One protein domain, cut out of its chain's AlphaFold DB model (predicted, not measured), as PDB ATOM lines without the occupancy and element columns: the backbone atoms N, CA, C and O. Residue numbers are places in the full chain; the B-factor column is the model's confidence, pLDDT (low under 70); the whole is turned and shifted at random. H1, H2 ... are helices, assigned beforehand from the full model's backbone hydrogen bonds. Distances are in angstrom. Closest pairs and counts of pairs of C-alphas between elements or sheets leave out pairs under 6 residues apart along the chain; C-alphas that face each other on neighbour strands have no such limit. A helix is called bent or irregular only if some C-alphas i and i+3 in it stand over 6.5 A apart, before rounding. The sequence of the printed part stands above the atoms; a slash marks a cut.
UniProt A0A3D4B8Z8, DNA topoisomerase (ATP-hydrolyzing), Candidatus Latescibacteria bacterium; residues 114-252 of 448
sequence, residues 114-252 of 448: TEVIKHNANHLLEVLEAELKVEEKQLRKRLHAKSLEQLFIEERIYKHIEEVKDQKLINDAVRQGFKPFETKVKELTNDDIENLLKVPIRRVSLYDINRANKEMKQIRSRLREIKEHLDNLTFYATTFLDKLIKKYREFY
ATOM      1  N   THR A 114     -37.870  88.223  33.675       97.38
ATOM      2  CA  THR A 114     -36.987  87.388  34.499       97.38
ATOM      3  C   THR A 114     -35.821  86.788  33.703       97.38
ATOM      4  O   THR A 114     -34.675  86.840  34.153       97.38
ATOM      5  N   GLU A 115     -36.073  86.249  32.508       96.38
ATOM      6  CA  GLU A 115     -35.022  85.651  31.672       96.38
ATOM      7  C   GLU A 115     -34.106  86.715  31.063       96.38
ATOM      8  O   GLU A 115     -32.893  86.525  30.998       96.38
ATOM      9  N   VAL A 116     -34.659  87.874  30.697       96.44
ATOM     10  CA  VAL A 116     -33.861  89.017  30.231       96.44
ATOM     11  C   VAL A 116     -32.917  89.515  31.331       96.44
ATOM     12  O   VAL A 116     -31.742  89.767  31.068       96.44
ATOM     13  N   ILE A 117     -33.392  89.616  32.577       96.75
ATOM     14  CA  ILE A 117     -32.568  90.025  33.721       96.75
ATOM     15  C   ILE A 117     -31.462  89.001  33.983       96.75
ATOM     16  O   ILE A 117     -30.313  89.398  34.149       96.75
ATOM     17  N   LYS A 118     -31.774  87.699  33.975       96.56
ATOM     18  CA  LYS A 118     -30.763  86.641  34.141       96.56
ATOM     19  C   LYS A 118     -29.692  86.700  33.055       96.56
ATOM     20  O   LYS A 118     -28.507  86.637  33.371       96.56
ATOM     21  N   HIS A 119     -30.098  86.850  31.796       95.62
ATOM     22  CA  HIS A 119     -29.165  86.966  30.678       95.62
ATOM     23  C   HIS A 119     -28.229  88.168  30.857       95.62
ATOM     24  O   HIS A 119     -27.012  88.013  30.803       95.62
ATOM     25  N   ASN A 120     -28.784  89.344  31.157       96.31
ATOM     26  CA  ASN A 120     -27.989  90.553  31.373       96.31
ATOM     27  C   ASN A 120     -27.093  90.461  32.618       96.31
ATOM     28  O   ASN A 120     -25.987  90.993  32.605       96.31
ATOM     29  N   ALA A 121     -27.535  89.782  33.680       97.19
ATOM     30  CA  ALA A 121     -26.724  89.559  34.874       97.19
ATOM     31  C   ALA A 121     -25.511  88.667  34.572       97.19
ATOM     32  O   ALA A 121     -24.400  89.001  34.975       97.19
ATOM     33  N   ASN A 122     -25.702  87.582  33.817       97.00
ATOM     34  CA  ASN A 122     -24.599  86.721  33.385       97.00
ATOM     35  C   ASN A 122     -23.637  87.470  32.458       97.00
ATOM     36  O   ASN A 122     -22.428  87.427  32.665       97.00
ATOM     37  N   HIS A 123     -24.172  88.226  31.499       96.88
ATOM     38  CA  HIS A 123     -23.347  89.017  30.595       96.88
ATOM     39  C   HIS A 123     -22.538  90.094  31.336       96.88
ATOM     40  O   HIS A 123     -21.367  90.311  31.037       96.88
ATOM     41  N   LEU A 124     -23.120  90.732  32.357       97.81
ATOM     42  CA  LEU A 124     -22.394  91.673  33.209       97.81
ATOM     43  C   LEU A 124     -21.206  91.000  33.910       97.81
ATOM     44  O   LEU A 124     -20.133  91.593  33.977       97.81
ATOM     45  N   LEU A 125     -21.376  89.775  34.418       98.00
ATOM     46  CA  LEU A 125     -20.277  89.024  35.027       98.00
ATOM     47  C   LEU A 125     -19.158  88.767  34.011       98.00
ATOM     48  O   LEU A 125     -18.008  89.083  34.300       98.00
ATOM     49  N   GLU A 126     -19.492  88.285  32.812       97.94
ATOM     50  CA  GLU A 126     -18.517  88.039  31.738       97.94
ATOM     51  C   GLU A 126     -17.716  89.300  31.384       97.94
ATOM     52  O   GLU A 126     -16.489  89.255  31.264       97.94
ATOM     53  N   VAL A 127     -18.399  90.439  31.249       98.31
ATOM     54  CA  VAL A 127     -17.764  91.724  30.927       98.31
ATOM     55  C   VAL A 127     -16.837  92.171  32.054       98.31
ATOM     56  O   VAL A 127     -15.680  92.498  31.792       98.31
ATOM     57  N   LEU A 128     -17.296  92.141  33.309       98.00
ATOM     58  CA  LEU A 128     -16.479  92.549  34.457       98.00
ATOM     59  C   LEU A 128     -15.266  91.630  34.651       98.00
ATOM     60  O   LEU A 128     -14.178  92.103  34.976       98.00
ATOM     61  N   GLU A 129     -15.422  90.327  34.423       98.19
ATOM     62  CA  GLU A 129     -14.312  89.378  34.456       98.19
ATOM     63  C   GLU A 129     -13.284  89.691  33.363       98.19
ATOM     64  O   GLU A 129     -12.078  89.708  33.626       98.19
ATOM     65  N   ALA A 130     -13.747  89.971  32.141       98.31
ATOM     66  CA  ALA A 130     -12.881  90.345  31.031       98.31
ATOM     67  C   ALA A 130     -12.124  91.651  31.322       98.31
ATOM     68  O   ALA A 130     -10.910  91.708  31.110       98.31
ATOM     69  N   GLU A 131     -12.797  92.668  31.861       98.00
ATOM     70  CA  GLU A 131     -12.175  93.929  32.279       98.00
ATOM     71  C   GLU A 131     -11.088  93.702  33.338       98.00
ATOM     72  O   GLU A 131      -9.955  94.162  33.168       98.00
ATOM     73  N   LEU A 132     -11.390  92.929  34.387       97.81
ATOM     74  CA  LEU A 132     -10.436  92.598  35.449       97.81
ATOM     75  C   LEU A 132      -9.230  91.817  34.915       97.81
ATOM     76  O   LEU A 132      -8.097  92.119  35.282       97.81
ATOM     77  N   LYS A 133      -9.436  90.853  34.008       97.81
ATOM     78  CA  LYS A 133      -8.349  90.094  33.363       97.81
ATOM     79  C   LYS A 133      -7.476  90.971  32.467       97.81
ATOM     80  O   LYS A 133      -6.258  90.779  32.406       97.81
ATOM     81  N   VAL A 134      -8.071  91.937  31.767       98.31
ATOM     82  CA  VAL A 134      -7.323  92.919  30.970       98.31
ATOM     83  C   VAL A 134      -6.479  93.806  31.884       98.31
ATOM     84  O   VAL A 134      -5.279  93.957  31.630       98.31
ATOM     85  N   GLU A 135      -7.061  94.331  32.965       97.56
ATOM     86  CA  GLU A 135      -6.339  95.125  33.966       97.56
ATOM     87  C   GLU A 135      -5.198  94.307  34.595       97.56
ATOM     88  O   GLU A 135      -4.049  94.755  34.632       97.56
ATOM     89  N   GLU A 136      -5.474  93.066  35.001       97.69
ATOM     90  CA  GLU A 136      -4.489  92.146  35.568       97.69
ATOM     91  C   GLU A 136      -3.312  91.922  34.611       97.69
ATOM     92  O   GLU A 136      -2.148  92.026  35.010       97.69
ATOM     93  N   LYS A 137      -3.589  91.647  33.331       96.88
ATOM     94  CA  LYS A 137      -2.559  91.429  32.307       96.88
ATOM     95  C   LYS A 137      -1.674  92.663  32.136       96.88
ATOM     96  O   LYS A 137      -0.448  92.530  32.065       96.88
ATOM     97  N   GLN A 138      -2.269  93.854  32.090       96.44
ATOM     98  CA  GLN A 138      -1.533  95.115  31.972       96.44
ATOM     99  C   GLN A 138      -0.665  95.379  33.208       96.44
ATOM    100  O   GLN A 138       0.519  95.696  33.075       96.44
ATOM    101  N   LEU A 139      -1.217  95.180  34.407       96.62
ATOM    102  CA  LEU A 139      -0.503  95.350  35.670       96.62
ATOM    103  C   LEU A 139       0.635  94.340  35.829       96.62
ATOM    104  O   LEU A 139       1.727  94.726  36.238       96.62
ATOM    105  N   ARG A 140       0.435  93.071  35.448       93.94
ATOM    106  CA  ARG A 140       1.494  92.048  35.438       93.94
ATOM    107  C   ARG A 140       2.616  92.405  34.464       93.94
ATOM    108  O   ARG A 140       3.780  92.281  34.835       93.94
ATOM    109  N   LYS A 141       2.291  92.887  33.256       91.88
ATOM    110  CA  LYS A 141       3.296  93.354  32.283       91.88
ATOM    111  C   LYS A 141       4.088  94.541  32.838       91.88
ATOM    112  O   LYS A 141       5.315  94.537  32.785       91.88
ATOM    113  N   ARG A 142       3.400  95.522  33.431       92.25
ATOM    114  CA  ARG A 142       4.031  96.695  34.054       92.25
ATOM    115  C   ARG A 142       4.914  96.310  35.241       92.25
ATOM    116  O   ARG A 142       6.023  96.819  35.356       92.25
ATOM    117  N   LEU A 143       4.450  95.397  36.095       92.50
ATOM    118  CA  LEU A 143       5.216  94.890  37.234       92.50
ATOM    119  C   LEU A 143       6.476  94.153  36.775       92.50
ATOM    120  O   LEU A 143       7.536  94.362  37.354       92.50
ATOM    121  N   HIS A 144       6.364  93.329  35.731       90.38
ATOM    122  CA  HIS A 144       7.497  92.613  35.154       90.38
ATOM    123  C   HIS A 144       8.552  93.578  34.599       90.38
ATOM    124  O   HIS A 144       9.707  93.505  35.015       90.38
ATOM    125  N   ALA A 145       8.146  94.545  33.771       89.56
ATOM    126  CA  ALA A 145       9.050  95.569  33.246       89.56
ATOM    127  C   ALA A 145       9.752  96.346  34.376       89.56
ATOM    128  O   ALA A 145      10.966  96.518  34.350       89.56
ATOM    129  N   LYS A 146       9.014  96.741  35.422       88.69
ATOM    130  CA  LYS A 146       9.589  97.433  36.587       88.69
ATOM    131  C   LYS A 146      10.559  96.562  37.387       88.69
ATOM    132  O   LYS A 146      11.581  97.066  37.836       88.69
ATOM    133  N   SER A 147      10.267  95.270  37.540       88.62
ATOM    134  CA  SER A 147      11.175  94.333  38.215       88.62
ATOM    135  C   SER A 147      12.470  94.103  37.433       88.62
ATOM    136  O   SER A 147      13.533  93.994  38.038       88.62
ATOM    137  N   LEU A 148      12.389  94.087  36.098       89.38
ATOM    138  CA  LEU A 148      13.553  94.015  35.222       89.38
ATOM    139  C   LEU A 148      14.401  95.286  35.335       89.38
ATOM    140  O   LEU A 148      15.602  95.182  35.553       89.38
ATOM    141  N   GLU A 149      13.786  96.474  35.254       88.12
ATOM    142  CA  GLU A 149      14.487  97.757  35.446       88.12
ATOM    143  C   GLU A 149      15.192  97.813  36.811       88.12
ATOM    144  O   GLU A 149      16.343  98.237  36.894       88.12
ATOM    145  N   GLN A 150      14.517  97.360  37.873       85.88
ATOM    146  CA  GLN A 150      15.075  97.316  39.222       85.88
ATOM    147  C   GLN A 150      16.327  96.434  39.283       85.88
ATOM    148  O   GLN A 150      17.379  96.909  39.702       85.88
ATOM    149  N   LEU A 151      16.232  95.181  38.829       85.94
ATOM    150  CA  LEU A 151      17.358  94.241  38.833       85.94
ATOM    151  C   LEU A 151      18.508  94.718  37.943       85.94
ATOM    152  O   LEU A 151      19.666  94.625  38.337       85.94
ATOM    153  N   PHE A 152      18.198  95.284  36.774       87.12
ATOM    154  CA  PHE A 152      19.198  95.821  35.852       87.12
ATOM    155  C   PHE A 152      20.076  96.898  36.504       87.12
ATOM    156  O   PHE A 152      21.282  96.950  36.253       87.12
ATOM    157  N   ILE A 153      19.477  97.727  37.364       82.94
ATOM    158  CA  ILE A 153      20.158  98.800  38.093       82.94
ATOM    159  C   ILE A 153      20.838  98.280  39.369       82.94
ATOM    160  O   ILE A 153      22.028  98.534  39.562       82.94
ATOM    161  N   GLU A 154      20.102  97.583  40.241       82.69
ATOM    162  CA  GLU A 154      20.573  97.153  41.569       82.69
ATOM    163  C   GLU A 154      21.750  96.174  41.467       82.69
ATOM    164  O   GLU A 154      22.767  96.358  42.138       82.69
ATOM    165  N   GLU A 155      21.661  95.209  40.550       85.75
ATOM    166  CA  GLU A 155      22.695  94.192  40.310       85.75
ATOM    167  C   GLU A 155      23.772  94.677  39.325       85.75
ATOM    168  O   GLU A 155      24.668  93.930  38.940       85.75
ATOM    169  N   ARG A 156      23.706  95.954  38.919       85.19
ATOM    170  CA  ARG A 156      24.680  96.625  38.041       85.19
ATOM    171  C   ARG A 156      24.909  95.919  36.698       85.19
ATOM    172  O   ARG A 156      25.991  96.039  36.125       85.19
ATOM    173  N   ILE A 157      23.889  95.247  36.159       84.94
ATOM    174  CA  ILE A 157      23.957  94.510  34.883       84.94
ATOM    175  C   ILE A 157      24.358  95.442  33.727       84.94
ATOM    176  O   ILE A 157      25.082  95.034  32.822       84.94
ATOM    177  N   TYR A 158      23.974  96.720  33.796       81.69
ATOM    178  CA  TYR A 158      24.371  97.740  32.821       81.69
ATOM    179  C   TYR A 158      25.896  97.927  32.690       81.69
ATOM    180  O   TYR A 158      26.364  98.342  31.637       81.69
ATOM    181  N   LYS A 159      26.699  97.604  33.715       81.69
ATOM    182  CA  LYS A 159      28.166  97.722  33.623       81.69
ATOM    183  C   LYS A 159      28.775  96.688  32.683       81.69
ATOM    184  O   LYS A 159      29.791  96.954  32.059       81.69
ATOM    185  N   HIS A 160      28.142  95.523  32.555       78.75
ATOM    186  CA  HIS A 160      28.627  94.450  31.682       78.75
ATOM    187  C   HIS A 160      28.443  94.765  30.188       78.75
ATOM    188  O   HIS A 160      28.977  94.045  29.351       78.75
ATOM    189  N   ILE A 161      27.702  95.828  29.851       80.06
ATOM    190  CA  ILE A 161      27.454  96.256  28.467       80.06
ATOM    191  C   ILE A 161      28.174  97.560  28.087       80.06
ATOM    192  O   ILE A 161      28.173  97.906  26.911       80.06
ATOM    193  N   GLU A 162      28.802  98.276  29.032       74.44
ATOM    194  CA  GLU A 162      29.430  99.593  28.783       74.44
ATOM    195  C   GLU A 162      30.575  99.538  27.754       74.44
ATOM    196  O   GLU A 162      30.764 100.482  26.988       74.44
ATOM    197  N   GLU A 163      31.318  98.430  27.702       73.62
ATOM    198  CA  GLU A 163      32.492  98.266  26.828       73.62
ATOM    199  C   GLU A 163      32.189  97.484  25.533       73.62
ATOM    200  O   GLU A 163      33.057  97.329  24.669       73.62
ATOM    201  N   VAL A 164      30.952  97.003  25.363       80.81
ATOM    202  CA  VAL A 164      30.542  96.155  24.235       80.81
ATOM    203  C   VAL A 164      29.984  97.015  23.099       80.81
ATOM    204  O   VAL A 164      29.059  97.796  23.291       80.81
ATOM    205  N   LYS A 165      30.537  96.865  21.887       75.38
ATOM    206  CA  LYS A 165      30.165  97.689  20.715       75.38
ATOM    207  C   LYS A 165      29.183  97.021  19.747       75.38
ATOM    208  O   LYS A 165      28.539  97.721  18.973       75.38
ATOM    209  N   ASP A 166      29.083  95.692  19.762       85.81
ATOM    210  CA  ASP A 166      28.167  94.939  18.895       85.81
ATOM    211  C   ASP A 166      26.817  94.730  19.594       85.81
ATOM    212  O   ASP A 166      26.754  94.194  20.700       85.81
ATOM    213  N   GLN A 167      25.729  95.111  18.924       78.88
ATOM    214  CA  GLN A 167      24.362  94.992  19.426       78.88
ATOM    215  C   GLN A 167      23.960  93.548  19.769       78.88
ATOM    216  O   GLN A 167      23.227  93.336  20.736       78.88
ATOM    217  N   LYS A 168      24.448  92.545  19.027       83.19
ATOM    218  CA  LYS A 168      24.181  91.133  19.349       83.19
ATOM    219  C   LYS A 168      24.861  90.731  20.655       83.19
ATOM    220  O   LYS A 168      24.212  90.158  21.524       83.19
ATOM    221  N   LEU A 169      26.125  91.122  20.822       83.75
ATOM    222  CA  LEU A 169      26.889  90.856  22.042       83.75
ATOM    223  C   LEU A 169      26.318  91.610  23.256       83.75
ATOM    224  O   LEU A 169      26.333  91.070  24.358       83.75
ATOM    225  N   ILE A 170      25.764  92.816  23.064       84.31
ATOM    226  CA  ILE A 170      25.046  93.554  24.119       84.31
ATOM    227  C   ILE A 170      23.825  92.755  24.593       84.31
ATOM    228  O   ILE A 170      23.645  92.567  25.795       84.31
ATOM    229  N   ASN A 171      22.996  92.259  23.669       86.12
ATOM    230  CA  ASN A 171      21.803  91.485  24.023       86.12
ATOM    231  C   ASN A 171      22.159  90.197  24.783       86.12
ATOM    232  O   ASN A 171      21.509  89.876  25.781       86.12
ATOM    233  N   ASP A 172      23.206  89.494  24.349       86.12
ATOM    234  CA  ASP A 172      23.690  88.281  25.015       86.12
ATOM    235  C   ASP A 172      24.240  88.586  26.417       86.12
ATOM    236  O   ASP A 172      23.928  87.868  27.370       86.12
ATOM    237  N   ALA A 173      24.970  89.694  26.580       86.56
ATOM    238  CA  ALA A 173      25.475  90.144  27.876       86.56
ATOM    239  C   ALA A 173      24.342  90.505  28.855       86.56
ATOM    240  O   ALA A 173      24.407  90.132  30.030       86.56
ATOM    241  N   VAL A 174      23.267  91.158  28.387       86.56
ATOM    242  CA  VAL A 174      22.071  91.408  29.214       86.56
ATOM    243  C   VAL A 174      21.432  90.084  29.633       86.56
ATOM    244  O   VAL A 174      21.200  89.873  30.823       86.56
ATOM    245  N   ARG A 175      21.199  89.156  28.694       88.31
ATOM    246  CA  ARG A 175      20.629  87.829  29.002       88.31
ATOM    247  C   ARG A 175      21.476  87.076  30.029       88.31
ATOM    248  O   ARG A 175      20.940  86.546  30.999       88.31
ATOM    249  N   GLN A 176      22.796  87.083  29.864       87.25
ATOM    250  CA  GLN A 176      23.723  86.435  30.785       87.25
ATOM    251  C   GLN A 176      23.731  87.098  32.171       87.25
ATOM    252  O   GLN A 176      23.803  86.392  33.176       87.25
ATOM    253  N   GLY A 177      23.592  88.424  32.239       86.00
ATOM    254  CA  GLY A 177      23.465  89.164  33.497       86.00
ATOM    255  C   GLY A 177      22.185  88.845  34.275       86.00
ATOM    256  O   GLY A 177      22.205  88.837  35.502       86.00
ATOM    257  N   PHE A 178      21.090  88.514  33.582       89.06
ATOM    258  CA  PHE A 178      19.835  88.081  34.211       89.06
ATOM    259  C   PHE A 178      19.788  86.586  34.559       89.06
ATOM    260  O   PHE A 178      18.935  86.185  35.352       89.06
ATOM    261  N   LYS A 179      20.721  85.773  34.046       87.00
ATOM    262  CA  LYS A 179      20.796  84.320  34.278       87.00
ATOM    263  C   LYS A 179      20.736  83.908  35.765       87.00
ATOM    264  O   LYS A 179      19.984  82.992  36.090       87.00
ATOM    265  N   PRO A 180      21.425  84.585  36.711       88.25
ATOM    266  CA  PRO A 180      21.322  84.264  38.143       88.25
ATOM    267  C   PRO A 180      19.924  84.498  38.744       88.25
ATOM    268  O   PRO A 180      19.610  83.981  39.816       88.25
ATOM    269  N   PHE A 181      19.081  85.280  38.065       87.38
ATOM    270  CA  PHE A 181      17.764  85.714  38.525       87.38
ATOM    271  C   PHE A 181      16.609  85.078  37.738       87.38
ATOM    272  O   PHE A 181      15.459  85.470  37.939       87.38
ATOM    273  N   GLU A 182      16.875  84.064  36.907       80.25
ATOM    274  CA  GLU A 182      15.860  83.334  36.121       80.25
ATOM    275  C   GLU A 182      14.731  82.742  36.981       80.25
ATOM    276  O   GLU A 182      13.603  82.597  36.527       80.25
ATOM    277  N   THR A 183      14.989  82.454  38.259       81.19
ATOM    278  CA  THR A 183      13.955  81.978  39.196       81.19
ATOM    279  C   THR A 183      12.993  83.076  39.658       81.19
ATOM    280  O   THR A 183      11.883  82.781  40.098       81.19
ATOM    281  N   LYS A 184      13.403  84.347  39.581       76.44
ATOM    282  CA  LYS A 184      12.631  85.512  40.047       76.44
ATOM    283  C   LYS A 184      11.947  86.263  38.909       76.44
ATOM    284  O   LYS A 184      11.049  87.066  39.168       76.44
ATOM    285  N   VAL A 185      12.374  86.032  37.672       77.44
ATOM    286  CA  VAL A 185      11.964  86.818  36.512       77.44
ATOM    287  C   VAL A 185      11.517  85.886  35.397       77.44
ATOM    288  O   VAL A 185      12.113  84.838  35.181       77.44
ATOM    289  N   LYS A 186      10.448  86.254  34.687       77.69
ATOM    290  CA  LYS A 186      10.074  85.543  33.459       77.69
ATOM    291  C   LYS A 186      11.179  85.678  32.413       77.69
ATOM    292  O   LYS A 186      11.957  86.626  32.453       77.69
ATOM    293  N   GLU A 187      11.202  84.740  31.474       81.69
ATOM    294  CA  GLU A 187      12.129  84.749  30.346       81.69
ATOM    295  C   GLU A 187      12.136  86.112  29.632       81.69
ATOM    296  O   GLU A 187      11.077  86.649  29.302       81.69
ATOM    297  N   LEU A 188      13.334  86.674  29.420       85.75
ATOM    298  CA  LEU A 188      13.496  87.988  28.800       85.75
ATOM    299  C   LEU A 188      13.147  87.932  27.310       85.75
ATOM    300  O   LEU A 188      13.796  87.226  26.524       85.75
ATOM    301  N   THR A 189      12.182  88.754  26.905       87.69
ATOM    302  CA  THR A 189      11.890  88.991  25.488       87.69
ATOM    303  C   THR A 189      12.856  90.023  24.896       87.69
ATOM    304  O   THR A 189      13.518  90.768  25.618       87.69
ATOM    305  N   ASN A 190      12.962  90.080  23.565       86.62
ATOM    306  CA  ASN A 190      13.791  91.097  22.906       86.62
ATOM    307  C   ASN A 190      13.283  92.519  23.202       86.62
ATOM    308  O   ASN A 190      14.091  93.407  23.461       86.62
ATOM    309  N   ASP A 191      11.961  92.703  23.265       87.69
ATOM    310  CA  ASP A 191      11.336  93.976  23.643       87.69
ATOM    311  C   ASP A 191      11.743  94.412  25.057       87.69
ATOM    312  O   ASP A 191      11.980  95.595  25.305       87.69
ATOM    313  N   ASP A 192      11.840  93.468  25.998       88.88
ATOM    314  CA  ASP A 192      12.280  93.760  27.363       88.88
ATOM    315  C   ASP A 192      13.726  94.271  27.376       88.88
ATOM    316  O   ASP A 192      14.010  95.282  28.018       88.88
ATOM    317  N   ILE A 193      14.623  93.628  26.621       88.44
ATOM    318  CA  ILE A 193      16.030  94.043  26.497       88.44
ATOM    319  C   ILE A 193      16.126  95.437  25.872       88.44
ATOM    320  O   ILE A 193      16.797  96.310  26.421       88.44
ATOM    321  N   GLU A 194      15.414  95.693  24.774       88.25
ATOM    322  CA  GLU A 194      15.397  97.019  24.152       88.25
ATOM    323  C   GLU A 194      14.901  98.113  25.104       88.25
ATOM    324  O   GLU A 194      15.417  99.233  25.089       88.25
ATOM    325  N   ASN A 195      13.897  97.812  25.933       88.06
ATOM    326  CA  ASN A 195      13.388  98.752  26.927       88.06
ATOM    327  C   ASN A 195      14.407  99.005  28.043       88.06
ATOM    328  O   ASN A 195      14.580 100.156  28.440       88.06
ATOM    329  N   LEU A 196      15.120  97.971  28.500       88.38
ATOM    330  CA  LEU A 196      16.189  98.098  29.495       88.38
ATOM    331  C   LEU A 196      17.347  98.968  28.996       88.38
ATOM    332  O   LEU A 196      17.831  99.824  29.732       88.38
ATOM    333  N   LEU A 197      17.742  98.817  27.731       85.69
ATOM    334  CA  LEU A 197      18.803  99.629  27.121       85.69
ATOM    335  C   LEU A 197      18.426 101.117  26.998       85.69
ATOM    336  O   LEU A 197      19.306 101.975  26.950       85.69
ATOM    337  N   LYS A 198      17.128 101.448  26.984       85.94
ATOM    338  CA  LYS A 198      16.625 102.835  26.968       85.94
ATOM    339  C   LYS A 198      16.580 103.473  28.363       85.94
ATOM    340  O   LYS A 198      16.279 104.665  28.471       85.94
ATOM    341  N   VAL A 199      16.843 102.720  29.434       82.00
ATOM    342  CA  VAL A 199      16.779 103.231  30.810       82.00
ATOM    343  C   VAL A 199      17.929 104.218  31.051       82.00
ATOM    344  O   VAL A 199      19.098 103.847  30.958       82.00
ATOM    345  N   PRO A 200      17.649 105.485  31.406       74.00
ATOM    346  CA  PRO A 200      18.706 106.454  31.661       74.00
ATOM    347  C   PRO A 200      19.422 106.146  32.986       74.00
ATOM    348  O   PRO A 200      18.846 106.316  34.061       74.00
ATOM    349  N   ILE A 201      20.711 105.796  32.916       68.88
ATOM    350  CA  ILE A 201      21.566 105.440  34.072       68.88
ATOM    351  C   ILE A 201      21.700 106.597  35.089       68.88
ATOM    352  O   ILE A 201      22.020 106.389  36.253       68.88
ATOM    353  N   ARG A 202      21.370 107.842  34.722       63.00
ATOM    354  CA  ARG A 202      21.324 108.970  35.678       63.00
ATOM    355  C   ARG A 202      20.190 108.863  36.723       63.00
ATOM    356  O   ARG A 202      20.203 109.636  37.675       63.00
ATOM    357  N   ARG A 203      19.231 107.930  36.582       57.81
ATOM    358  CA  ARG A 203      18.079 107.706  37.496       57.81
ATOM    359  C   ARG A 203      18.355 106.768  38.690       57.81
ATOM    360  O   ARG A 203      17.428 106.183  39.235       57.81
ATOM    361  N   VAL A 204      19.603 106.592  39.121       63.56
ATOM    362  CA  VAL A 204      19.970 105.635  40.199       63.56
ATOM    363  C   VAL A 204      19.932 106.298  41.589       63.56
ATOM    364  O   VAL A 204      20.582 105.862  42.536       63.56
ATOM    365  N   SER A 205      19.184 107.397  41.742       68.62
ATOM    366  CA  SER A 205      19.049 108.042  43.048       68.62
ATOM    367  C   SER A 205      18.266 107.141  44.013       68.62
ATOM    368  O   SER A 205      17.336 106.437  43.616       68.62
ATOM    369  N   LEU A 206      18.584 107.210  45.311       73.06
ATOM    370  CA  LEU A 206      17.789 106.549  46.361       73.06
ATOM    371  C   LEU A 206      16.300 106.932  46.277       73.06
ATOM    372  O   LEU A 206      15.426 106.124  46.588       73.06
ATOM    373  N   TYR A 207      16.000 108.153  45.826       72.19
ATOM    374  CA  TYR A 207      14.636 108.630  45.615       72.19
ATOM    375  C   TYR A 207      13.914 107.867  44.494       72.19
ATOM    376  O   TYR A 207      12.777 107.432  44.686       72.19
ATOM    377  N   ASP A 208      14.572 107.650  43.353       78.12
ATOM    378  CA  ASP A 208      14.001 106.922  42.214       78.12
ATOM    379  C   ASP A 208      13.769 105.440  42.543       78.12
ATOM    380  O   ASP A 208      12.705 104.901  42.227       78.12
ATOM    381  N   ILE A 209      14.702 104.810  43.266       78.25
ATOM    382  CA  ILE A 209      14.567 103.427  43.759       78.25
ATOM    383  C   ILE A 209      13.367 103.313  44.711       78.25
ATOM    384  O   ILE A 209      12.501 102.451  44.544       78.25
ATOM    385  N   ASN A 210      13.257 104.222  45.685       85.19
ATOM    386  CA  ASN A 210      12.133 104.245  46.624       85.19
ATOM    387  C   ASN A 210      10.791 104.478  45.918       85.19
ATOM    388  O   ASN A 210       9.782 103.852  46.263       85.19
ATOM    389  N   ARG A 211      10.764 105.348  44.902       85.62
ATOM    390  CA  ARG A 211       9.575 105.603  44.085       85.62
ATOM    391  C   ARG A 211       9.158 104.365  43.291       85.62
ATOM    392  O   ARG A 211       7.978 104.017  43.324       85.62
ATOM    393  N   ALA A 212      10.097 103.689  42.628       84.06
ATOM    394  CA  ALA A 212       9.831 102.459  41.884       84.06
ATOM    395  C   ALA A 212       9.301 101.350  42.808       84.06
ATOM    396  O   ALA A 212       8.289 100.719  42.503       84.06
ATOM    397  N   ASN A 213       9.908 101.175  43.986       87.44
ATOM    398  CA  ASN A 213       9.444 100.227  45.001       87.44
ATOM    399  C   ASN A 213       8.017 100.526  45.479       87.44
ATOM    400  O   ASN A 213       7.194  99.615  45.604       87.44
ATOM    401  N   LYS A 214       7.689 101.804  45.707       91.75
ATOM    402  CA  LYS A 214       6.328 102.225  46.067       91.75
ATOM    403  C   LYS A 214       5.325 101.906  44.956       91.75
ATOM    404  O   LYS A 214       4.257 101.373  45.254       91.75
ATOM    405  N   GLU A 215       5.669 102.183  43.700       91.62
ATOM    406  CA  GLU A 215       4.828 101.868  42.538       91.62
ATOM    407  C   GLU A 215       4.602 100.353  42.405       91.62
ATOM    408  O   GLU A 215       3.463  99.899  42.303       91.62
ATOM    409  N   MET A 216       5.657  99.540  42.509       91.19
ATOM    410  CA  MET A 216       5.537  98.078  42.484       91.19
ATOM    411  C   MET A 216       4.679  97.545  43.634       91.19
ATOM    412  O   MET A 216       3.881  96.629  43.429       91.19
ATOM    413  N   LYS A 217       4.786  98.126  44.837       95.12
ATOM    414  CA  LYS A 217       3.933  97.771  45.981       95.12
ATOM    415  C   LYS A 217       2.460  98.085  45.706       95.12
ATOM    416  O   LYS A 217       1.605  97.259  46.024       95.12
ATOM    417  N   GLN A 218       2.162  99.232  45.098       96.00
ATOM    418  CA  GLN A 218       0.801  99.597  44.691       96.00
ATOM    419  C   GLN A 218       0.253  98.629  43.640       96.00
ATOM    420  O   GLN A 218      -0.845  98.108  43.818       96.00
ATOM    421  N   ILE A 219       1.043  98.308  42.607       95.75
ATOM    422  CA  ILE A 219       0.655  97.338  41.573       95.75
ATOM    423  C   ILE A 219       0.374  95.965  42.196       95.75
ATOM    424  O   ILE A 219      -0.657  95.361  41.912       95.75
ATOM    425  N   ARG A 220       1.243  95.478  43.093       95.31
ATOM    426  CA  ARG A 220       1.023  94.210  43.813       95.31
ATOM    427  C   ARG A 220      -0.229  94.247  44.687       95.31
ATOM    428  O   ARG A 220      -0.921  93.240  44.781       95.31
ATOM    429  N   SER A 221      -0.532  95.380  45.327       97.56
ATOM    430  CA  SER A 221      -1.772  95.532  46.096       97.56
ATOM    431  C   SER A 221      -2.993  95.427  45.193       97.56
ATOM    432  O   SER A 221      -3.869  94.615  45.464       97.56
ATOM    433  N   ARG A 222      -2.990  96.156  44.074       97.31
ATOM    434  CA  ARG A 222      -4.083  96.125  43.106       97.31
ATOM    435  C   ARG A 222      -4.277  94.740  42.488       97.31
ATOM    436  O   ARG A 222      -5.404  94.293  42.352       97.31
ATOM    437  N   LEU A 223      -3.196  94.019  42.181       97.25
ATOM    438  CA  LEU A 223      -3.273  92.632  41.703       97.25
ATOM    439  C   LEU A 223      -3.913  91.684  42.731       97.25
ATOM    440  O   LEU A 223      -4.621  90.763  42.335       97.25
ATOM    441  N   ARG A 224      -3.687  91.899  44.037       97.56
ATOM    442  CA  ARG A 224      -4.370  91.130  45.093       97.56
ATOM    443  C   ARG A 224      -5.861  91.452  45.143       97.56
ATOM    444  O   ARG A 224      -6.652  90.523  45.153       97.56
ATOM    445  N   GLU A 225      -6.228  92.731  45.085       96.69
ATOM    446  CA  GLU A 225      -7.637  93.155  45.019       96.69
ATOM    447  C   GLU A 225      -8.345  92.573  43.790       96.69
ATOM    448  O   GLU A 225      -9.440  92.035  43.904       96.69
ATOM    449  N   ILE A 226      -7.709  92.627  42.614       97.31
ATOM    450  CA  ILE A 226      -8.255  92.038  41.384       97.31
ATOM    451  C   ILE A 226      -8.461  90.537  41.557       97.31
ATOM    452  O   ILE A 226      -9.504  90.026  41.167       97.31
ATOM    453  N   LYS A 227      -7.502  89.828  42.163       96.75
ATOM    454  CA  LYS A 227      -7.656  88.401  42.446       96.75
ATOM    455  C   LYS A 227      -8.851  88.140  43.368       96.75
ATOM    456  O   LYS A 227      -9.678  87.300  43.044       96.75
ATOM    457  N   GLU A 228      -8.983  88.890  44.458       97.00
ATOM    458  CA  GLU A 228     -10.130  88.779  45.370       97.00
ATOM    459  C   GLU A 228     -11.465  89.070  44.664       97.00
ATOM    460  O   GLU A 228     -12.468  88.410  44.948       97.00
ATOM    461  N   HIS A 229     -11.488  90.032  43.733       97.06
ATOM    462  CA  HIS A 229     -12.655  90.336  42.905       97.06
ATOM    463  C   HIS A 229     -12.976  89.224  41.905       97.06
ATOM    464  O   HIS A 229     -14.148  88.908  41.737       97.06
ATOM    465  N   LEU A 230     -11.971  88.619  41.266       96.25
ATOM    466  CA  LEU A 230     -12.156  87.478  40.365       96.25
ATOM    467  C   LEU A 230     -12.667  86.245  41.123       96.25
ATOM    468  O   LEU A 230     -13.582  85.579  40.645       96.25
ATOM    469  N   ASP A 231     -12.141  85.990  42.324       97.00
ATOM    470  CA  ASP A 231     -12.586  84.895  43.194       97.00
ATOM    471  C   ASP A 231     -14.034  85.115  43.696       97.00
ATOM    472  O   ASP A 231     -14.747  84.156  43.978       97.00
ATOM    473  N   ASN A 232     -14.496  86.374  43.773       97.00
ATOM    474  CA  ASN A 232     -15.830  86.764  44.254       97.00
ATOM    475  C   ASN A 232     -16.575  87.676  43.265       97.00
ATOM    476  O   ASN A 232     -17.100  88.736  43.632       97.00
ATOM    477  N   LEU A 233     -16.642  87.262  41.999       96.38
ATOM    478  CA  LEU A 233     -17.129  88.105  40.905       96.38
ATOM    479  C   LEU A 233     -18.568  88.606  41.107       96.38
ATOM    480  O   LEU A 233     -18.870  89.767  40.834       96.38
ATOM    481  N   THR A 234     -19.454  87.772  41.658       96.94
ATOM    482  CA  THR A 234     -20.840  88.167  41.964       96.94
ATOM    483  C   THR A 234     -20.898  89.320  42.967       96.94
ATOM    484  O   THR A 234     -21.642  90.281  42.770       96.94
ATOM    485  N   PHE A 235     -20.080  89.273  44.021       96.94
ATOM    486  CA  PHE A 235     -20.019  90.348  45.012       96.94
ATOM    487  C   PHE A 235     -19.472  91.643  44.395       96.94
ATOM    488  O   PHE A 235     -20.027  92.725  44.608       96.94
ATOM    489  N   TYR A 236     -18.438  91.537  43.558       97.25
ATOM    490  CA  TYR A 236     -17.909  92.680  42.818       97.25
ATOM    491  C   TYR A 236     -18.973  93.323  41.908       97.25
ATOM    492  O   TYR A 236     -19.164  94.541  41.951       97.25
ATOM    493  N   ALA A 237     -19.732  92.513  41.165       97.56
ATOM    494  CA  ALA A 237     -20.805  92.985  40.290       97.56
ATOM    495  C   ALA A 237     -21.937  93.686  41.057       97.56
ATOM    496  O   ALA A 237     -22.379  94.763  40.655       97.56
ATOM    497  N   THR A 238     -22.374  93.140  42.195       97.75
ATOM    498  CA  THR A 238     -23.386  93.807  43.040       97.75
ATOM    499  C   THR A 238     -22.889  95.156  43.566       97.75
ATOM    500  O   THR A 238     -23.590  96.158  43.450       97.75
ATOM    501  N   THR A 239     -21.632  95.227  44.018       97.38
ATOM    502  CA  THR A 239     -21.004  96.482  44.465       97.38
ATOM    503  C   THR A 239     -20.911  97.510  43.333       97.38
ATOM    504  O   THR A 239     -21.066  98.715  43.555       97.38
ATOM    505  N   PHE A 240     -20.640  97.058  42.107       96.94
ATOM    506  CA  PHE A 240     -20.643  97.910  40.921       96.94
ATOM    507  C   PHE A 240     -22.038  98.491  40.647       96.94
ATOM    508  O   PHE A 240     -22.172  99.708  40.494       96.94
ATOM    509  N   LEU A 241     -23.081  97.656  40.673       97.25
ATOM    510  CA  LEU A 241     -24.469  98.102  40.511       97.25
ATOM    511  C   LEU A 241     -24.887  99.083  41.615       97.25
ATOM    512  O   LEU A 241     -25.487 100.114  41.315       97.25
ATOM    513  N   ASP A 242     -24.498  98.842  42.866       97.75
ATOM    514  CA  ASP A 242     -24.776  99.755  43.982       97.75
ATOM    515  C   ASP A 242     -24.148 101.136  43.778       97.75
ATOM    516  O   ASP A 242     -24.767 102.160  44.085       97.75
ATOM    517  N   LYS A 243     -22.925 101.194  43.236       97.44
ATOM    518  CA  LYS A 243     -22.274 102.465  42.885       97.44
ATOM    519  C   LYS A 243     -23.047 103.198  41.793       97.44
ATOM    520  O   LYS A 243     -23.222 104.412  41.901       97.44
ATOM    521  N   LEU A 244     -23.534 102.484  40.775       96.44
ATOM    522  CA  LEU A 244     -24.366 103.076  39.724       96.44
ATOM    523  C   LEU A 244     -25.681 103.610  40.294       96.44
ATOM    524  O   LEU A 244     -26.030 104.759  40.036       96.44
ATOM    525  N   ILE A 245     -26.372 102.826  41.123       96.06
ATOM    526  CA  ILE A 245     -27.618 103.254  41.764       96.06
ATOM    527  C   ILE A 245     -27.369 104.512  42.598       96.06
ATOM    528  O   ILE A 245     -28.066 105.505  42.411       96.06
ATOM    529  N   LYS A 246     -26.348 104.523  43.463       96.75
ATOM    530  CA  LYS A 246     -26.010 105.703  44.279       96.75
ATOM    531  C   LYS A 246     -25.711 106.936  43.431       96.75
ATOM    532  O   LYS A 246     -26.139 108.025  43.789       96.75
ATOM    533  N   LYS A 247     -25.008 106.767  42.309       97.00
ATOM    534  CA  LYS A 247     -24.662 107.870  41.407       97.00
ATOM    535  C   LYS A 247     -25.876 108.425  40.663       97.00
ATOM    536  O   LYS A 247     -25.944 109.629  40.459       97.00
ATOM    537  N   TYR A 248     -26.800 107.567  40.226       95.88
ATOM    538  CA  TYR A 248     -27.847 107.956  39.275       95.88
ATOM    539  C   TYR A 248     -29.250 108.118  39.874       95.88
ATOM    540  O   TYR A 248     -30.107 108.723  39.234       95.88
ATOM    541  N   ARG A 249     -29.512 107.632  41.094       94.25
ATOM    542  CA  ARG A 249     -30.860 107.602  41.692       94.25
ATOM    543  C   ARG A 249     -31.553 108.964  41.749       94.25
ATOM    544  O   ARG A 249     -32.745 109.036  41.472       94.25
ATOM    545  N   GLU A 250     -30.828 110.020  42.109       95.00
ATOM    546  CA  GLU A 250     -31.398 111.368  42.255       95.00
ATOM    547  C   GLU A 250     -31.768 112.004  40.910       95.00
ATOM    548  O   GLU A 250     -32.729 112.762  40.832       95.00
ATOM    549  N   PHE A 251     -31.063 111.645  39.833       95.94
ATOM    550  CA  PHE A 251     -31.323 112.168  38.489       95.94
ATOM    551  C   PHE A 251     -32.558 111.541  37.829       95.94
ATOM    552  O   PHE A 251     -33.134 112.127  36.914       95.94
ATOM    553  N   TYR A 252     -32.980 110.358  38.288       93.81
ATOM    554  CA  TYR A 252     -34.068 109.588  37.679       93.81
ATOM    555  C   TYR A 252     -35.120 109.145  38.713       93.81
ATOM    556  O   TYR A 252     -35.326 107.943  38.918       93.81
TER     557      TYR A 252
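What this domain is: This is residues 114 to 252 of the 448 residues of the protein "DNA topoisomerase (ATP-hydrolyzing)" of Candidatus Latescibacteria bacterium (UniProt A0A3D4B8Z8). One long helix, H1, makes most of the length; H5 folds back along it, H2, H3 and H4 make a small head near residue 154, and H6 turns off sideways near the other end. The printed part has 139 residues with six named helices, H1 to H6, all helix, only just loose, close to extended (radius of gyration of the C-alphas 21.6 A), spanning 70 by 31 by 24 A.

Where its parts are: Find C-alpha 114 at (-36.987, 87.388, 34.499); H1 runs 58.8 A to residue 154. Then come H2, residues 157 to 161; H3, residues 167 to 181, irregular, C-alphas 177 and 180 being 7.1 A apart; H4, residues 190 to 197; H5, residues 206 to 231, 37.4 A; and H6, residues 233 to 248, with C-alpha 248 at (-27.847, 107.956, 39.275).

How they stand to each other: Start at the hub, H1: it touches H5 at C-alphas Leu 143 and Met 216, 6.2 A, opposite ways at a shallow tilt of 25 degrees. Residues 145 to 152 alone touch H4, closest C-alphas Glu 149 and Leu 196, 6.2 A. In H1, H4, H5 and H6 every O i to N i+4 pair is within hydrogen-bond range; H3 has 9 of 11, H2 0 of 1 but 2 of 2 O i to N i+3 pairs.

The domain as a whole: Residues 114 to 120 and 242 to 252 stand free. The printed part has no cut and no long link; look at 201 to 205 for pLDDT under 70.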